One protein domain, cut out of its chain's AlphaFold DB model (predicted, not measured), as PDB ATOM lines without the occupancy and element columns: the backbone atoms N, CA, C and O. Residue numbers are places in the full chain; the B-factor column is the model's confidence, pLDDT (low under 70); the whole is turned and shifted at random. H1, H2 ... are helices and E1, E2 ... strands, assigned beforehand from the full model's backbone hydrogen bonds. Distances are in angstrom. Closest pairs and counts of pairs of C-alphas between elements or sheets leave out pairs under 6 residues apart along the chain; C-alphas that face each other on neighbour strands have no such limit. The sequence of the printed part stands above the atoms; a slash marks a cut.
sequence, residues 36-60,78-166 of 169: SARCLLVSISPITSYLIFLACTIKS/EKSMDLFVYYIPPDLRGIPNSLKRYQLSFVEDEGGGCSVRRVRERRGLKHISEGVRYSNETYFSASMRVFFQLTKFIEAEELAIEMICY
ATOM      1  N   SER A  36     285.691 273.110 262.238       39.22
ATOM      2  CA  SER A  36     285.266 274.189 261.350       39.22
ATOM      3  C   SER A  36     286.296 275.313 261.403       39.22
ATOM      4  O   SER A  36     286.096 276.323 262.082       39.22
ATOM      5  N   ALA A  37     287.402 275.167 260.675       41.66
ATOM      6  CA  ALA A  37     288.299 276.290 260.423       41.66
ATOM      7  C   ALA A  37     287.623 277.270 259.449       41.66
ATOM      8  O   ALA A  37     287.796 277.193 258.235       41.66
ATOM      9  N   ARG A  38     286.813 278.191 259.988       40.03
ATOM     10  CA  ARG A  38     286.284 279.346 259.250       40.03
ATOM     11  C   ARG A  38     287.353 280.422 259.199       40.03
ATOM     12  O   ARG A  38     287.357 281.347 260.005       40.03
ATOM     13  N   CYS A  39     288.279 280.300 258.261       44.22
ATOM     14  CA  CYS A  39     289.178 281.405 257.970       44.22
ATOM     15  C   CYS A  39     288.509 282.299 256.924       44.22
ATOM     16  O   CYS A  39     288.460 281.956 255.745       44.22
ATOM     17  N   LEU A  40     288.005 283.462 257.354       44.38
ATOM     18  CA  LEU A  40     287.771 284.582 256.444       44.38
ATOM     19  C   LEU A  40     289.145 285.043 255.949       44.38
ATOM     20  O   LEU A  40     289.838 285.810 256.616       44.38
ATOM     21  N   LEU A  41     289.576 284.507 254.809       45.66
ATOM     22  CA  LEU A  41     290.806 284.924 254.153       45.66
ATOM     23  C   LEU A  41     290.561 286.269 253.467       45.66
ATOM     24  O   LEU A  41     290.389 286.345 252.256       45.66
ATOM     25  N   VAL A  42     290.543 287.346 254.250       40.28
ATOM     26  CA  VAL A  42     290.593 288.706 253.706       40.28
ATOM     27  C   VAL A  42     292.020 288.934 253.206       40.28
ATOM     28  O   VAL A  42     292.911 289.242 253.990       40.28
ATOM     29  N   SER A  43     292.239 288.658 251.917       44.62
ATOM     30  CA  SER A  43     293.439 288.964 251.120       44.62
ATOM     31  C   SER A  43     294.769 288.954 251.895       44.62
ATOM     32  O   SER A  43     295.427 289.986 252.050       44.62
ATOM     33  N   ILE A  44     295.197 287.789 252.380       49.97
ATOM     34  CA  ILE A  44     296.548 287.623 252.925       49.97
ATOM     35  C   ILE A  44     297.330 286.704 251.990       49.97
ATOM     36  O   ILE A  44     296.779 285.723 251.492       49.97
ATOM     37  N   SER A  45     298.601 287.037 251.736       56.66
ATOM     38  CA  SER A  45     299.535 286.246 250.921       56.66
ATOM     39  C   SER A  45     299.371 284.732 251.171       56.66
ATOM     40  O   SER A  45     299.173 284.340 252.329       56.66
ATOM     41  N   PRO A  46     299.490 283.866 250.142       53.84
ATOM     42  CA  PRO A  46     299.405 282.406 250.285       53.84
ATOM     43  C   PRO A  46     300.264 281.838 251.429       53.84
ATOM     44  O   PRO A  46     299.901 280.847 252.053       53.84
ATOM     45  N   ILE A  47     301.383 282.497 251.745       60.69
ATOM     46  CA  ILE A  47     302.288 282.116 252.839       60.69
ATOM     47  C   ILE A  47     301.683 282.433 254.214       60.69
ATOM     48  O   ILE A  47     301.798 281.640 255.144       60.69
ATOM     49  N   THR A  48     301.018 283.572 254.373       58.91
ATOM     50  CA  THR A  48     300.443 283.956 255.667       58.91
ATOM     51  C   THR A  48     299.151 283.196 255.946       58.91
ATOM     52  O   THR A  48     298.927 282.783 257.079       58.91
ATOM     53  N   SER A  49     298.328 282.944 254.919       57.50
ATOM     54  CA  SER A  49     297.172 282.047 255.055       57.50
ATOM     55  C   SER A  49     297.615 280.623 255.404       57.50
ATOM     56  O   SER A  49     297.027 280.026 256.300       57.50
ATOM     57  N   TYR A  50     298.706 280.127 254.805       60.47
ATOM     58  CA  TYR A  50     299.343 278.865 255.195       60.47
ATOM     59  C   TYR A  50     299.719 278.832 256.678       60.47
ATOM     60  O   TYR A  50     299.326 277.905 257.380       60.47
ATOM     61  N   LEU A  51     300.440 279.843 257.170       59.59
ATOM     62  CA  LEU A  51     300.874 279.886 258.568       59.59
ATOM     63  C   LEU A  51     299.694 279.988 259.539       59.59
ATOM     64  O   LEU A  51     299.726 279.352 260.587       59.59
ATOM     65  N   ILE A  52     298.642 280.729 259.183       65.19
ATOM     66  CA  ILE A  52     297.420 280.825 259.990       65.19
ATOM     67  C   ILE A  52     296.698 279.475 260.020       65.19
ATOM     68  O   ILE A  52     296.374 278.995 261.099       65.19
ATOM     69  N   PHE A  53     296.502 278.820 258.872       62.03
ATOM     70  CA  PHE A  53     295.861 277.503 258.816       62.03
ATOM     71  C   PHE A  53     296.675 276.427 259.537       62.03
ATOM     72  O   PHE A  53     296.109 275.624 260.279       62.03
ATOM     73  N   LEU A  54     297.998 276.424 259.368       64.75
ATOM     74  CA  LEU A  54     298.897 275.510 260.062       64.75
ATOM     75  C   LEU A  54     298.847 275.755 261.575       64.75
ATOM     76  O   LEU A  54     298.695 274.803 262.336       64.75
ATOM     77  N   ALA A  55     298.879 277.016 262.017       59.97
ATOM     78  CA  ALA A  55     298.731 277.375 263.425       59.97
ATOM     79  C   ALA A  55     297.357 276.978 263.984       59.97
ATOM     80  O   ALA A  55     297.290 276.442 265.085       59.97
ATOM     81  N   CYS A  56     296.270 277.171 263.233       55.22
ATOM     82  CA  CYS A  56     294.927 276.734 263.620       55.22
ATOM     83  C   CYS A  56     294.837 275.207 263.735       55.22
ATOM     84  O   CYS A  56     294.244 274.701 264.685       55.22
ATOM     85  N   THR A  57     295.467 274.480 262.811       57.34
ATOM     86  CA  THR A  57     295.517 273.010 262.821       57.34
ATOM     87  C   THR A  57     296.322 272.498 264.016       57.34
ATOM     88  O   THR A  57     295.861 271.623 264.745       57.34
ATOM     89  N   ILE A  58     297.497 273.082 264.276       59.31
ATOM     90  CA  ILE A  58     298.350 272.719 265.417       59.31
ATOM     91  C   ILE A  58     297.665 273.076 266.742       59.31
ATOM     92  O   ILE A  58     297.621 272.248 267.647       59.31
ATOM     93  N   LYS A  59     297.084 274.277 266.862       51.31
ATOM     94  CA  LYS A  59     296.417 274.727 268.090       51.31
ATOM     95  C   LYS A  59     295.200 273.864 268.423       51.31
ATOM     96  O   LYS A  59     295.058 273.440 269.564       51.31
ATOM     97  N   SER A  60     294.367 273.551 267.432       48.91
ATOM     98  CA  SER A  60     293.227 272.653 267.641       48.91
ATOM     99  C   SER A  60     293.650 271.230 267.990       48.91
ATOM    100  O   SER A  60     292.913 270.535 268.682       48.91
ATOM    101  N   GLU A  78     287.402 259.065 260.164       62.75
ATOM    102  CA  GLU A  78     286.710 258.870 258.908       62.75
ATOM    103  C   GLU A  78     287.695 259.125 257.765       62.75
ATOM    104  O   GLU A  78     288.354 260.166 257.678       62.75
ATOM    105  N   LYS A  79     287.780 258.148 256.863       81.12
ATOM    106  CA  LYS A  79     288.646 258.133 255.681       81.12
ATOM    107  C   LYS A  79     288.202 259.137 254.609       81.12
ATOM    108  O   LYS A  79     288.231 258.845 253.415       81.12
ATOM    109  N   SER A  80     287.687 260.294 255.015       83.69
ATOM    110  CA  SER A  80     287.201 261.320 254.109       83.69
ATOM    111  C   SER A  80     287.305 262.730 254.678       83.69
ATOM    112  O   SER A  80     287.361 262.951 255.888       83.69
ATOM    113  N   MET A  81     287.330 263.704 253.777       86.69
ATOM    114  CA  MET A  81     287.371 265.121 254.098       86.69
ATOM    115  C   MET A  81     286.589 265.906 253.057       86.69
ATOM    116  O   MET A  81     286.773 265.706 251.858       86.69
ATOM    117  N   ASP A  82     285.760 266.838 253.509       88.06
ATOM    118  CA  ASP A  82     284.975 267.693 252.629       88.06
ATOM    119  C   ASP A  82     285.536 269.119 252.612       88.06
ATOM    120  O   ASP A  82     285.844 269.713 253.646       88.06
ATOM    121  N   LEU A  83     285.653 269.680 251.413       88.62
ATOM    122  CA  LEU A  83     286.036 271.061 251.156       88.62
ATOM    123  C   LEU A  83     284.831 271.804 250.579       88.62
ATOM    124  O   LEU A  83     284.367 271.493 249.476       88.62
ATOM    125  N   PHE A  84     284.359 272.810 251.302       85.75
ATOM    126  CA  PHE A  84     283.296 273.707 250.876       85.75
ATOM    127  C   PHE A  84     283.886 275.061 250.507       85.75
ATOM    128  O   PHE A  84     284.605 275.676 251.288       85.75
ATOM    129  N   VAL A  85     283.554 275.536 249.315       85.00
ATOM    130  CA  VAL A  85     283.930 276.861 248.828       85.00
ATOM    131  C   VAL A  85     282.653 277.649 248.604       85.00
ATOM    132  O   VAL A  85     281.804 277.257 247.800       85.00
ATOM    133  N   TYR A  86     282.522 278.755 249.322       83.31
ATOM    134  CA  TYR A  86     281.439 279.710 249.178       83.31
ATOM    135  C   TYR A  86     281.989 280.963 248.515       83.31
ATOM    136  O   TYR A  86     282.952 281.558 249.002       83.31
ATOM    137  N   TYR A  87     281.399 281.340 247.386       79.75
ATOM    138  CA  TYR A  87     281.841 282.498 246.616       79.75
ATOM    139  C   TYR A  87     280.664 283.162 245.910       79.75
ATOM    140  O   TYR A  87     279.651 282.517 245.610       79.75
ATOM    141  N   ILE A  88     280.810 284.453 245.625       79.25
ATOM    142  CA  ILE A  88     279.909 285.196 244.743       79.25
ATOM    143  C   ILE A  88     280.547 285.208 243.349       79.25
ATOM    144  O   ILE A  88     281.655 285.727 243.194       79.25
ATOM    145  N   PRO A  89     279.905 284.607 242.331       77.06
ATOM    146  CA  PRO A  89     280.407 284.652 240.965       77.06
ATOM    147  C   PRO A  89     280.573 286.097 240.466       77.06
ATOM    148  O   PRO A  89     279.764 286.956 240.825       77.06
ATOM    149  N   PRO A  90     281.586 286.387 239.629       74.31
ATOM    150  CA  PRO A  90     281.855 287.748 239.169       74.31
ATOM    151  C   PRO A  90     280.683 288.358 238.386       74.31
ATOM    152  O   PRO A  90     280.459 289.561 238.467       74.31
ATOM    153  N   ASP A  91     279.907 287.529 237.689       80.38
ATOM    154  CA  ASP A  91     278.697 287.891 236.948       80.38
ATOM    155  C   ASP A  91     277.493 288.224 237.844       80.38
ATOM    156  O   ASP A  91     276.534 288.830 237.373       80.38
ATOM    157  N   LEU A  92     277.535 287.863 239.130       77.19
ATOM    158  CA  LEU A  92     276.436 288.067 240.081       77.19
ATOM    159  C   LEU A  92     276.775 289.070 241.196       77.19
ATOM    160  O   LEU A  92     276.065 289.134 242.206       77.19
ATOM    161  N   ARG A  93     277.842 289.865 241.038       75.06
ATOM    162  CA  ARG A  93     278.192 290.914 242.007       75.06
ATOM    163  C   ARG A  93     277.062 291.938 242.142       75.06
ATOM    164  O   ARG A  93     276.452 292.343 241.158       75.06
ATOM    165  N   GLY A  94     276.781 292.351 243.379       75.31
ATOM    166  CA  GLY A  94     275.709 293.302 243.701       75.31
ATOM    167  C   GLY A  94     274.298 292.703 243.725       75.31
ATOM    168  O   GLY A  94     273.361 293.385 244.135       75.31
ATOM    169  N   ILE A  95     274.126 291.431 243.342       79.31
ATOM    170  CA  ILE A  95     272.837 290.740 243.436       79.31
ATOM    171  C   ILE A  95     272.732 290.078 244.818       79.31
ATOM    172  O   ILE A  95     273.576 289.236 245.151       79.31
ATOM    173  N   PRO A  96     271.708 290.401 245.629       75.44
ATOM    174  CA  PRO A  96     271.507 289.759 246.923       75.44
ATOM    175  C   PRO A  96     271.238 288.256 246.758       75.44
ATOM    176  O   PRO A  96     270.614 287.823 245.791       75.44
ATOM    177  N   ASN A  97     271.689 287.449 247.724       74.12
ATOM    178  CA  ASN A  97     271.515 285.987 247.748       74.12
ATOM    179  C   ASN A  97     272.138 285.230 246.553       74.12
ATOM    180  O   ASN A  97     271.693 284.140 246.191       74.12
ATOM    181  N   SER A  98     273.197 285.776 245.955       79.12
ATOM    182  CA  SER A  98     273.935 285.160 244.842       79.12
ATOM    183  C   SER A  98     275.020 284.161 245.270       79.12
ATOM    184  O   SER A  98     275.642 283.537 244.407       79.12
ATOM    185  N   LEU A  99     275.219 283.967 246.581       79.50
ATOM    186  CA  LEU A  99     276.231 283.071 247.140       79.50
ATOM    187  C   LEU A  99     276.084 281.652 246.572       79.50
ATOM    188  O   LEU A  99     275.040 281.005 246.697       79.50
ATOM    189  N   LYS A 100     277.151 281.147 245.955       82.25
ATOM    190  CA  LYS A 100     277.221 279.776 245.453       82.25
ATOM    191  C   LYS A 100     278.087 278.932 246.371       82.25
ATOM    192  O   LYS A 100     279.156 279.357 246.791       82.25
ATOM    193  N   ARG A 101     277.626 277.705 246.626       85.69
ATOM    194  CA  ARG A 101     278.375 276.669 247.342       85.69
ATOM    195  C   ARG A 101     278.923 275.647 246.353       85.69
ATOM    196  O   ARG A 101     278.173 275.073 245.561       85.69
ATOM    197  N   TYR A 102     280.214 275.382 246.445       86.25
ATOM    198  CA  TYR A 102     280.920 274.341 245.713       86.25
ATOM    199  C   TYR A 102     281.503 273.341 246.709       86.25
ATOM    200  O   TYR A 102     282.184 273.744 247.643       86.25
ATOM    201  N   GLN A 103     281.231 272.048 246.523       90.62
ATOM    202  CA  GLN A 103     281.680 270.998 247.437       90.62
ATOM    203  C   GLN A 103     282.555 269.981 246.702       90.62
ATOM    204  O   GLN A 103     282.159 269.431 245.666       90.62
ATOM    205  N   LEU A 104     283.724 269.713 247.276       91.62
ATOM    206  CA  LEU A 104     284.569 268.569 246.954       91.62
ATOM    207  C   LEU A 104     284.630 267.641 248.158       91.62
ATOM    208  O   LEU A 104     284.733 268.108 249.284       91.62
ATOM    209  N   SER A 105     284.592 266.346 247.894       91.25
ATOM    210  CA  SER A 105     284.763 265.297 248.887       91.25
ATOM    211  C   SER A 105     285.982 264.473 248.504       91.25
ATOM    212  O   SER A 105     286.082 263.992 247.375       91.25
ATOM    213  N   PHE A 106     286.927 264.367 249.423       91.50
ATOM    214  CA  PHE A 106     288.160 263.605 249.295       91.50
ATOM    215  C   PHE A 106     287.969 262.336 250.100       91.50
ATOM    216  O   PHE A 106     287.751 262.420 251.301       91.50
ATOM    217  N   VAL A 107     288.020 261.178 249.457       89.56
ATOM    218  CA  VAL A 107     287.767 259.888 250.107       89.56
ATOM    219  C   VAL A 107     288.991 259.011 249.915       89.56
ATOM    220  O   VAL A 107     289.529 258.954 248.811       89.56
ATOM    221  N   GLU A 108     289.460 258.371 250.979       88.19
ATOM    222  CA  GLU A 108     290.529 257.385 250.894       88.19
ATOM    223  C   GLU A 108     290.067 256.214 250.036       88.19
ATOM    224  O   GLU A 108     288.932 255.743 250.110       88.19
ATOM    225  N   ASP A 109     290.979 255.767 249.204       84.81
ATOM    226  CA  ASP A 109     290.804 254.617 248.351       84.81
ATOM    227  C   ASP A 109     291.350 253.368 249.049       84.81
ATOM    228  O   ASP A 109     292.322 253.443 249.802       84.81
ATOM    229  N   GLU A 110     290.773 252.202 248.768       81.31
ATOM    230  CA  GLU A 110     291.207 250.927 249.354       81.31
ATOM    231  C   GLU A 110     292.674 250.609 249.020       81.31
ATOM    232  O   GLU A 110     293.368 249.962 249.799       81.31
ATOM    233  N   GLY A 111     293.171 251.129 247.891       80.81
ATOM    234  CA  GLY A 111     294.570 251.020 247.468       80.81
ATOM    235  C   GLY A 111     295.553 251.986 248.145       80.81
ATOM    236  O   GLY A 111     296.693 252.064 247.697       80.81
ATOM    237  N   GLY A 112     295.143 252.744 249.171       78.25
ATOM    238  CA  GLY A 112     296.014 253.695 249.880       78.25
ATOM    239  C   GLY A 112     296.170 255.065 249.201       78.25
ATOM    240  O   GLY A 112     297.096 255.808 249.521       78.25
ATOM    241  N   GLY A 113     295.265 255.396 248.277       87.81
ATOM    242  CA  GLY A 113     295.198 256.690 247.594       87.81
ATOM    243  C   GLY A 113     294.009 257.547 248.039       87.81
ATOM    244  O   GLY A 113     293.390 257.313 249.075       87.81
ATOM    245  N   CYS A 114     293.649 258.529 247.217       90.38
ATOM    246  CA  CYS A 114     292.499 259.402 247.413       90.38
ATOM    247  C   CYS A 114     291.694 259.569 246.119       90.38
ATOM    248  O   CYS A 114     292.242 259.899 245.070       90.38
ATOM    249  N   SER A 115     290.376 259.406 246.195       91.12
ATOM    250  CA  SER A 115     289.438 259.786 245.141       91.12
ATOM    251  C   SER A 115     288.773 261.119 245.478       91.12
ATOM    252  O   SER A 115     288.246 261.305 246.577       91.12
ATOM    253  N   VAL A 116     288.779 262.049 244.525       91.69
ATOM    254  CA  VAL A 116     288.109 263.344 244.648       91.69
ATOM    255  C   VAL A 116     286.777 263.288 243.929       91.69
ATOM    256  O   VAL A 116     286.704 263.042 242.727       91.69
ATOM    257  N   ARG A 117     285.706 263.592 244.650       92.38
ATOM    258  CA  ARG A 117     284.342 263.646 244.133       92.38
ATOM    259  C   ARG A 117     283.833 265.068 244.221       92.38
ATOM    260  O   ARG A 117     283.973 265.729 245.245       92.38
ATOM    261  N   ARG A 118     283.186 265.544 243.165       91.00
ATOM    262  CA  ARG A 118     282.452 266.806 243.213       91.00
ATOM    263  C   ARG A 118     281.001 266.524 243.551       91.00
ATOM    264  O   ARG A 118     280.333 265.738 242.880       91.00
ATOM    265  N   VAL A 119     280.509 267.217 244.567       88.25
ATOM    266  CA  VAL A 119     279.129 267.108 245.022       88.25
ATOM    267  C   VAL A 119     278.370 268.346 244.566       88.25
ATOM    268  O   VAL A 119     278.793 269.482 244.781       88.25
ATOM    269  N   ARG A 120     277.239 268.132 243.894       86.06
ATOM    270  CA  ARG A 120     276.312 269.192 243.497       86.06
ATOM    271  C   ARG A 120     274.932 268.857 244.024       86.06
ATOM    272  O   ARG A 120     274.456 267.745 243.846       86.06
ATOM    273  N   GLU A 121     274.264 269.837 244.604       80.69
ATOM    274  CA  GLU A 121     272.872 269.699 245.012       80.69
ATOM    275  C   GLU A 121     271.996 270.479 244.030       80.69
ATOM    276  O   GLU A 121     272.222 271.666 243.787       80.69
ATOM    277  N   ARG A 122     271.029 269.803 243.406       74.81
ATOM    278  CA  ARG A 122     270.046 270.433 242.516       74.81
ATOM    279  C   ARG A 122     268.655 269.962 242.912       74.81
ATOM    280  O   ARG A 122     268.373 268.774 242.832       74.81
ATOM    281  N   ARG A 123     267.781 270.903 243.294       77.31
ATOM    282  CA  ARG A 123     266.375 270.638 243.669       77.31
ATOM    283  C   ARG A 123     266.231 269.555 244.759       77.31
ATOM    284  O   ARG A 123     265.372 268.692 244.651       77.31
ATOM    285  N   GLY A 124     267.114 269.566 245.761       74.69
ATOM    286  CA  GLY A 124     267.140 268.574 246.847       74.69
ATOM    287  C   GLY A 124     267.757 267.218 246.479       74.69
ATOM    288  O   GLY A 124     267.937 266.378 247.354       74.69
ATOM    289  N   LEU A 125     268.134 266.995 245.213       77.06
ATOM    290  CA  LEU A 125     268.843 265.788 244.793       77.06
ATOM    291  C   LEU A 125     270.361 266.016 244.834       77.06
ATOM    292  O   LEU A 125     270.880 266.962 244.225       77.06
ATOM    293  N   LYS A 126     271.082 265.127 245.524       81.75
ATOM    294  CA  LYS A 126     272.549 265.126 245.585       81.75
ATOM    295  C   LYS A 126     273.105 264.372 244.377       81.75
ATOM    296  O   LYS A 126     272.954 263.161 244.267       81.75
ATOM    297  N   HIS A 127     273.762 265.090 243.477       83.62
ATOM    298  CA  HIS A 127     274.475 264.526 242.339       83.62
ATOM    299  C   HIS A 127     275.970 264.469 242.650       83.62
ATOM    300  O   HIS A 127     276.592 265.491 242.958       83.62
ATOM    301  N   ILE A 128     276.551 263.279 242.542       86.00
ATOM    302  CA  ILE A 128     277.977 263.047 242.759       86.00
ATOM    303  C   ILE A 128     278.608 262.802 241.393       86.00
ATOM    304  O   ILE A 128     278.187 261.915 240.662       86.00
ATOM    305  N   SER A 129     279.586 263.624 241.031       86.88
ATOM    306  CA  SER A 129     280.422 263.397 239.854       86.88
ATOM    307  C   SER A 129     281.816 263.002 240.311       86.88
ATOM    308  O   SER A 129     282.433 263.726 241.098       86.88
ATOM    309  N   GLU A 130     282.293 261.871 239.812       85.62
ATOM    310  CA  GLU A 130     283.647 261.399 240.065       85.62
ATOM    311  C   GLU A 130     284.655 262.330 239.381       85.62
ATOM    312  O   GLU A 130     284.424 262.810 238.269       85.62
ATOM    313  N   GLY A 131     285.704 262.695 240.110       82.56
ATOM    314  CA  GLY A 131     286.717 263.642 239.673       82.56
ATOM    315  C   GLY A 131     288.050 262.945 239.441       82.56
ATOM    316  O   GLY A 131     288.147 261.982 238.689       82.56
ATOM    317  N   VAL A 132     289.095 263.472 240.074       88.12
ATOM    318  CA  VAL A 132     290.471 262.985 239.926       88.12
ATOM    319  C   VAL A 132     290.782 261.971 241.023       88.12
ATOM    320  O   VAL A 132     290.368 262.151 242.166       88.12
ATOM    321  N   ARG A 133     291.551 260.931 240.689       90.69
ATOM    322  CA  ARG A 133     292.133 259.990 241.653       90.69
ATOM    323  C   ARG A 133     293.623 260.279 241.828       90.69
ATOM    324  O   ARG A 133     294.345 260.416 240.844       90.69
ATOM    325  N   TYR A 134     294.076 260.335 243.072       89.06
ATOM    326  CA  TYR A 134     295.474 260.451 243.460       89.06
ATOM    327  C   TYR A 134     295.945 259.135 244.069       89.06
ATOM    328  O   TYR A 134     295.497 258.748 245.140       89.06
ATOM    329  N   SER A 135     296.848 258.436 243.387       87.00
ATOM    330  CA  SER A 135     297.277 257.095 243.806       87.00
ATOM    331  C   SER A 135     298.186 257.095 245.037       87.00
ATOM    332  O   SER A 135     298.159 256.140 245.797       87.00
ATOM    333  N   ASN A 136     298.965 258.164 245.237       85.88
ATOM    334  CA  ASN A 136     300.034 258.224 246.246       85.88
ATOM    335  C   ASN A 136     299.823 259.343 247.279       85.88
ATOM    336  O   ASN A 136     300.751 259.703 248.001       85.88
ATOM    337  N   GLU A 137     298.635 259.946 247.314       85.12
ATOM    338  CA  GLU A 137     298.310 261.038 248.233       85.12
ATOM    339  C   GLU A 137     297.161 260.622 249.150       85.12
ATOM    340  O   GLU A 137     296.166 260.049 248.705       85.12
ATOM    341  N   THR A 138     297.282 260.960 250.434       86.00
ATOM    342  CA  THR A 138     296.186 260.818 251.397       86.00
ATOM    343  C   THR A 138     295.105 261.859 251.120       86.00
ATOM    344  O   THR A 138     295.401 262.942 250.602       86.00
ATOM    345  N   TYR A 139     293.867 261.585 251.538       85.00
ATOM    346  CA  TYR A 139     292.749 262.527 251.396       85.00
ATOM    347  C   TYR A 139     293.040 263.903 252.011       85.00
ATOM    348  O   TYR A 139     292.659 264.918 251.431       85.00
ATOM    349  N   PHE A 140     293.782 263.953 253.121       82.62
ATOM    350  CA  PHE A 140     294.217 265.201 253.747       82.62
ATOM    351  C   PHE A 140     295.265 265.950 252.909       82.62
ATOM    352  O   PHE A 140     295.150 267.152 252.684       82.62
ATOM    353  N   SER A 141     296.290 265.256 252.407       83.69
ATOM    354  CA  SER A 141     297.313 265.904 251.570       83.69
ATOM    355  C   SER A 141     296.727 266.434 250.255       83.69
ATOM    356  O   SER A 141     296.994 267.577 249.872       83.69
ATOM    357  N   ALA A 142     295.847 265.653 249.624       88.56
ATOM    358  CA  ALA A 142     295.148 266.030 248.406       88.56
ATOM    359  C   ALA A 142     294.208 267.227 248.629       88.56
ATOM    360  O   ALA A 142     294.180 268.150 247.809       88.56
ATOM    361  N   SER A 143     293.462 267.251 249.741       86.31
ATOM    362  CA  SER A 143     292.548 268.354 250.059       86.31
ATOM    363  C   SER A 143     293.300 269.658 250.315       86.31
ATOM    364  O   SER A 143     292.929 270.694 249.760       86.31
ATOM    365  N   MET A 144     294.408 269.605 251.059       82.44
ATOM    366  CA  MET A 144     295.277 270.757 251.294       82.44
ATOM    367  C   MET A 144     295.877 271.276 249.987       82.44
ATOM    368  O   MET A 144     295.893 272.481 249.743       82.44
ATOM    369  N   ARG A 145     296.318 270.383 249.096       85.44
ATOM    370  CA  ARG A 145     296.847 270.772 247.785       85.44
ATOM    371  C   ARG A 145     295.809 271.522 246.952       85.44
ATOM    372  O   ARG A 145     296.121 272.565 246.380       85.44
ATOM    373  N   VAL A 146     294.579 271.010 246.896       84.88
ATOM    374  CA  VAL A 146     293.473 271.674 246.190       84.88
ATOM    375  C   VAL A 146     293.141 273.011 246.844       84.88
ATOM    376  O   VAL A 146     292.979 274.000 246.135       84.88
ATOM    377  N   PHE A 147     293.112 273.076 248.174       83.38
ATOM    378  CA  PHE A 147     292.930 274.323 248.910       83.38
ATOM    379  C   PHE A 147     293.965 275.386 248.504       83.38
ATOM    380  O   PHE A 147     293.580 276.495 248.137       83.38
ATOM    381  N   PHE A 148     295.260 275.048 248.469       78.81
ATOM    382  CA  PHE A 148     296.310 275.991 248.052       78.81
ATOM    383  C   PHE A 148     296.194 276.421 246.592       78.81
ATOM    384  O   PHE A 148     296.476 277.570 246.255       78.81
ATOM    385  N   GLN A 149     295.789 275.514 245.704       81.50
ATOM    386  CA  GLN A 149     295.548 275.882 244.313       81.50
ATOM    387  C   GLN A 149     294.372 276.857 244.206       81.50
ATOM    388  O   GLN A 149     294.478 277.864 243.511       81.50
ATOM    389  N   LEU A 150     293.283 276.617 244.936       77.69
ATOM    390  CA  LEU A 150     292.130 277.514 244.939       77.69
ATOM    391  C   LEU A 150     292.492 278.896 245.485       77.69
ATOM    392  O   LEU A 150     292.169 279.888 244.847       77.69
ATOM    393  N   THR A 151     293.220 278.985 246.600       72.62
ATOM    394  CA  THR A 151     293.623 280.289 247.160       72.62
ATOM    395  C   THR A 151     294.621 281.041 246.284       72.62
ATOM    396  O   THR A 151     294.687 282.265 246.359       72.62
ATOM    397  N   LYS A 152     295.376 280.342 245.427       73.19
ATOM    398  CA  LYS A 152     296.283 280.969 244.459       73.19
ATOM    399  C   LYS A 152     295.563 281.521 243.225       73.19
ATOM    400  O   LYS A 152     296.014 282.523 242.679       73.19
ATOM    401  N   PHE A 153     294.513 280.847 242.754       72.00
ATOM    402  CA  PHE A 153     293.895 281.131 241.451       72.00
ATOM    403  C   PHE A 153     292.486 281.730 241.523       72.00
ATOM    404  O   PHE A 153     291.978 282.178 240.499       72.00
ATOM    405  N   ILE A 154     291.827 281.727 242.683       71.00
ATOM    406  CA  ILE A 154     290.503 282.338 242.813       71.00
ATOM    407  C   ILE A 154     290.629 283.862 242.849       71.00
ATOM    408  O   ILE A 154     291.193 284.438 243.775       71.00
ATOM    409  N   GLU A 155     289.994 284.503 241.873       67.56
ATOM    410  CA  GLU A 155     289.704 285.933 241.872       67.56
ATOM    411  C   GLU A 155     288.260 286.152 242.351       67.56
ATOM    412  O   GLU A 155     287.316 286.209 241.561       67.56
ATOM    413  N   ALA A 156     288.071 286.237 243.668       64.81
ATOM    414  CA  ALA A 156     286.786 286.559 244.284       64.81
ATOM    415  C   ALA A 156     286.966 287.654 245.341       64.81
ATOM    416  O   ALA A 156     287.939 287.644 246.089       64.81
ATOM    417  N   GLU A 157     286.028 288.600 245.384       60.59
ATOM    418  CA  GLU A 157     286.018 289.695 246.366       60.59
ATOM    419  C   GLU A 157     285.636 289.191 247.762       60.59
ATOM    420  O   GLU A 157     286.239 289.584 248.756       60.59
ATOM    421  N   GLU A 158     284.704 288.237 247.812       65.38
ATOM    422  CA  GLU A 158     284.329 287.512 249.019       65.38
ATOM    423  C   GLU A 158     284.472 286.007 248.775       65.38
ATOM    424  O   GLU A 158     283.811 285.424 247.906       65.38
ATOM    425  N   LEU A 159     285.360 285.381 249.546       71.12
ATOM    426  CA  LEU A 159     285.632 283.951 249.505       71.12
ATOM    427  C   LEU A 159     285.632 283.399 250.929       71.12
ATOM    428  O   LEU A 159     286.428 283.824 251.768       71.12
ATOM    429  N   ALA A 160     284.779 282.413 251.185       74.88
ATOM    430  CA  ALA A 160     284.837 281.620 252.403       74.88
ATOM    431  C   ALA A 160     285.117 280.165 252.037       74.88
ATOM    432  O   ALA A 160     284.444 279.580 251.187       74.88
ATOM    433  N   ILE A 161     286.124 279.582 252.680       77.88
ATOM    434  CA  ILE A 161     286.472 278.179 252.500       77.88
ATOM    435  C   ILE A 161     286.342 277.485 253.849       77.88
ATOM    436  O   ILE A 161     286.910 277.940 254.840       77.88
ATOM    437  N   GLU A 162     285.600 276.384 253.873       79.31
ATOM    438  CA  GLU A 162     285.471 275.510 255.032       79.31
ATOM    439  C   GLU A 162     286.037 274.135 254.675       79.31
ATOM    440  O   GLU A 162     285.704 273.547 253.646       79.31
ATOM    441  N   MET A 163     286.898 273.621 255.542       78.94
ATOM    442  CA  MET A 163     287.468 272.282 255.448       78.94
ATOM    443  C   MET A 163     286.947 271.470 256.624       78.94
ATOM    444  O   MET A 163     287.220 271.827 257.764       78.94
ATOM    445  N   ILE A 164     286.190 270.409 256.353       78.69
ATOM    446  CA  ILE A 164     285.552 269.578 257.374       78.69
ATOM    447  C   ILE A 164     286.155 268.179 257.316       78.69
ATOM    448  O   ILE A 164     286.010 267.464 256.325       78.69
ATOM    449  N   CYS A 165     286.814 267.792 258.404       74.12
ATOM    450  CA  CYS A 165     287.112 266.395 258.694       74.12
ATOM    451  C   CYS A 165     285.967 265.784 259.492       74.12
ATOM    452  O   CYS A 165     285.431 266.429 260.398       74.12
ATOM    453  N   TYR A 166     285.645 264.531 259.195       65.19
ATOM    454  CA  TYR A 166     284.698 263.766 259.986       65.19
ATOM    455  C   TYR A 166     285.445 262.776 260.894       65.19
ATOM    456  O   TYR A 166     286.451 262.181 260.507       65.19
TER     457      TYR A 166
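What this domain is: This is residues 36 to 60 and 78 to 166 of the 169 residues of an uncharacterized protein of Ancylostoma duodenale (UniProt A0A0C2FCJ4). A twisted sheet of five strands has one helix, H2, packed along one face, while a second helix, H1, lies out beyond H2 and meets it at one end. The hairpin of E3 and E4 makes the other far side of the domain from H1, and the stretch before H1 is tied to the edge strand E5 by a short pairing. The printed part has 114 residues with two named helices and five named strands, in the order H1 E1 E2 E3 E4 H2 E5. The sheet's order is E4 E3 E2 E1 E5, antiparallel throughout, and the class is mixed, helices and strands. The whole is compact, with a radius of gyration of the C-alphas of 14.9 A and spans of 46 by 38 by 23 A.

How they stand to each other: E1, residues 80 to 87, E2, residues 100 to 108, E3, residues 114 to 122, and E4, residues 125 to 134, form a meander, each strand the antiparallel neighbour of the one before. E1 and E2 are a hairpin, with N 83 and O 104 at 2.8 A; E2 and E3 are a hairpin, with N 105 and O 117 at 2.8 A; E3 and E4 are a hairpin, with N 120 and O 127 at 2.9 A. E5, residues 159 to 165, is the antiparallel neighbour of E1, with N 84 and O 162 at 2.8 A. The strands' lines turn by 79 degrees from edge to edge. H2, residues 139 to 153, is on the sheet at a height of 7.3 A, two layers with the helix on one face. It lies over E2 and runs along the strands, at 21 degrees to E2 on the local plane; their closest C-alphas, of Phe 106 and Tyr 139, are 5.2 A apart. H1, residues 46 to 60, is not on the sheet. It only just touches H2, with 3 pairs of C-alphas within 8 A, through its residue 46 alone; the closest, of Pro 46 and Lys 152, are 6.8 A apart. In H1 and H2 every O i to N i+4 pair is within hydrogen-bond range.

Where its parts are: E1 begins at C-alpha 80, (287.201, 261.320, 254.109), and is 23.1 A long. E2 measures 26.6 A, E3 25.5 A, E4 27.2 A and E5 19.9 A, ending at C-alpha 165, (287.112, 266.395, 258.694). H2 is 21.1 A long, and H1 20.8 A from C-alpha 46, (299.405, 282.406, 250.285).

The domain as a whole: The C-alphas of Gly 94 and Gly 111, the two farthest apart, are 46.5 A apart. Residues 61 to 77 are not printed, and C-alphas 60 and 78 are 17.6 A apart across the cut. The link from E1 to E2 is long. The mean pLDDT of the printed part is 75.1; residues 36 to 60, 78, 155 to 158 and 166 are under 70.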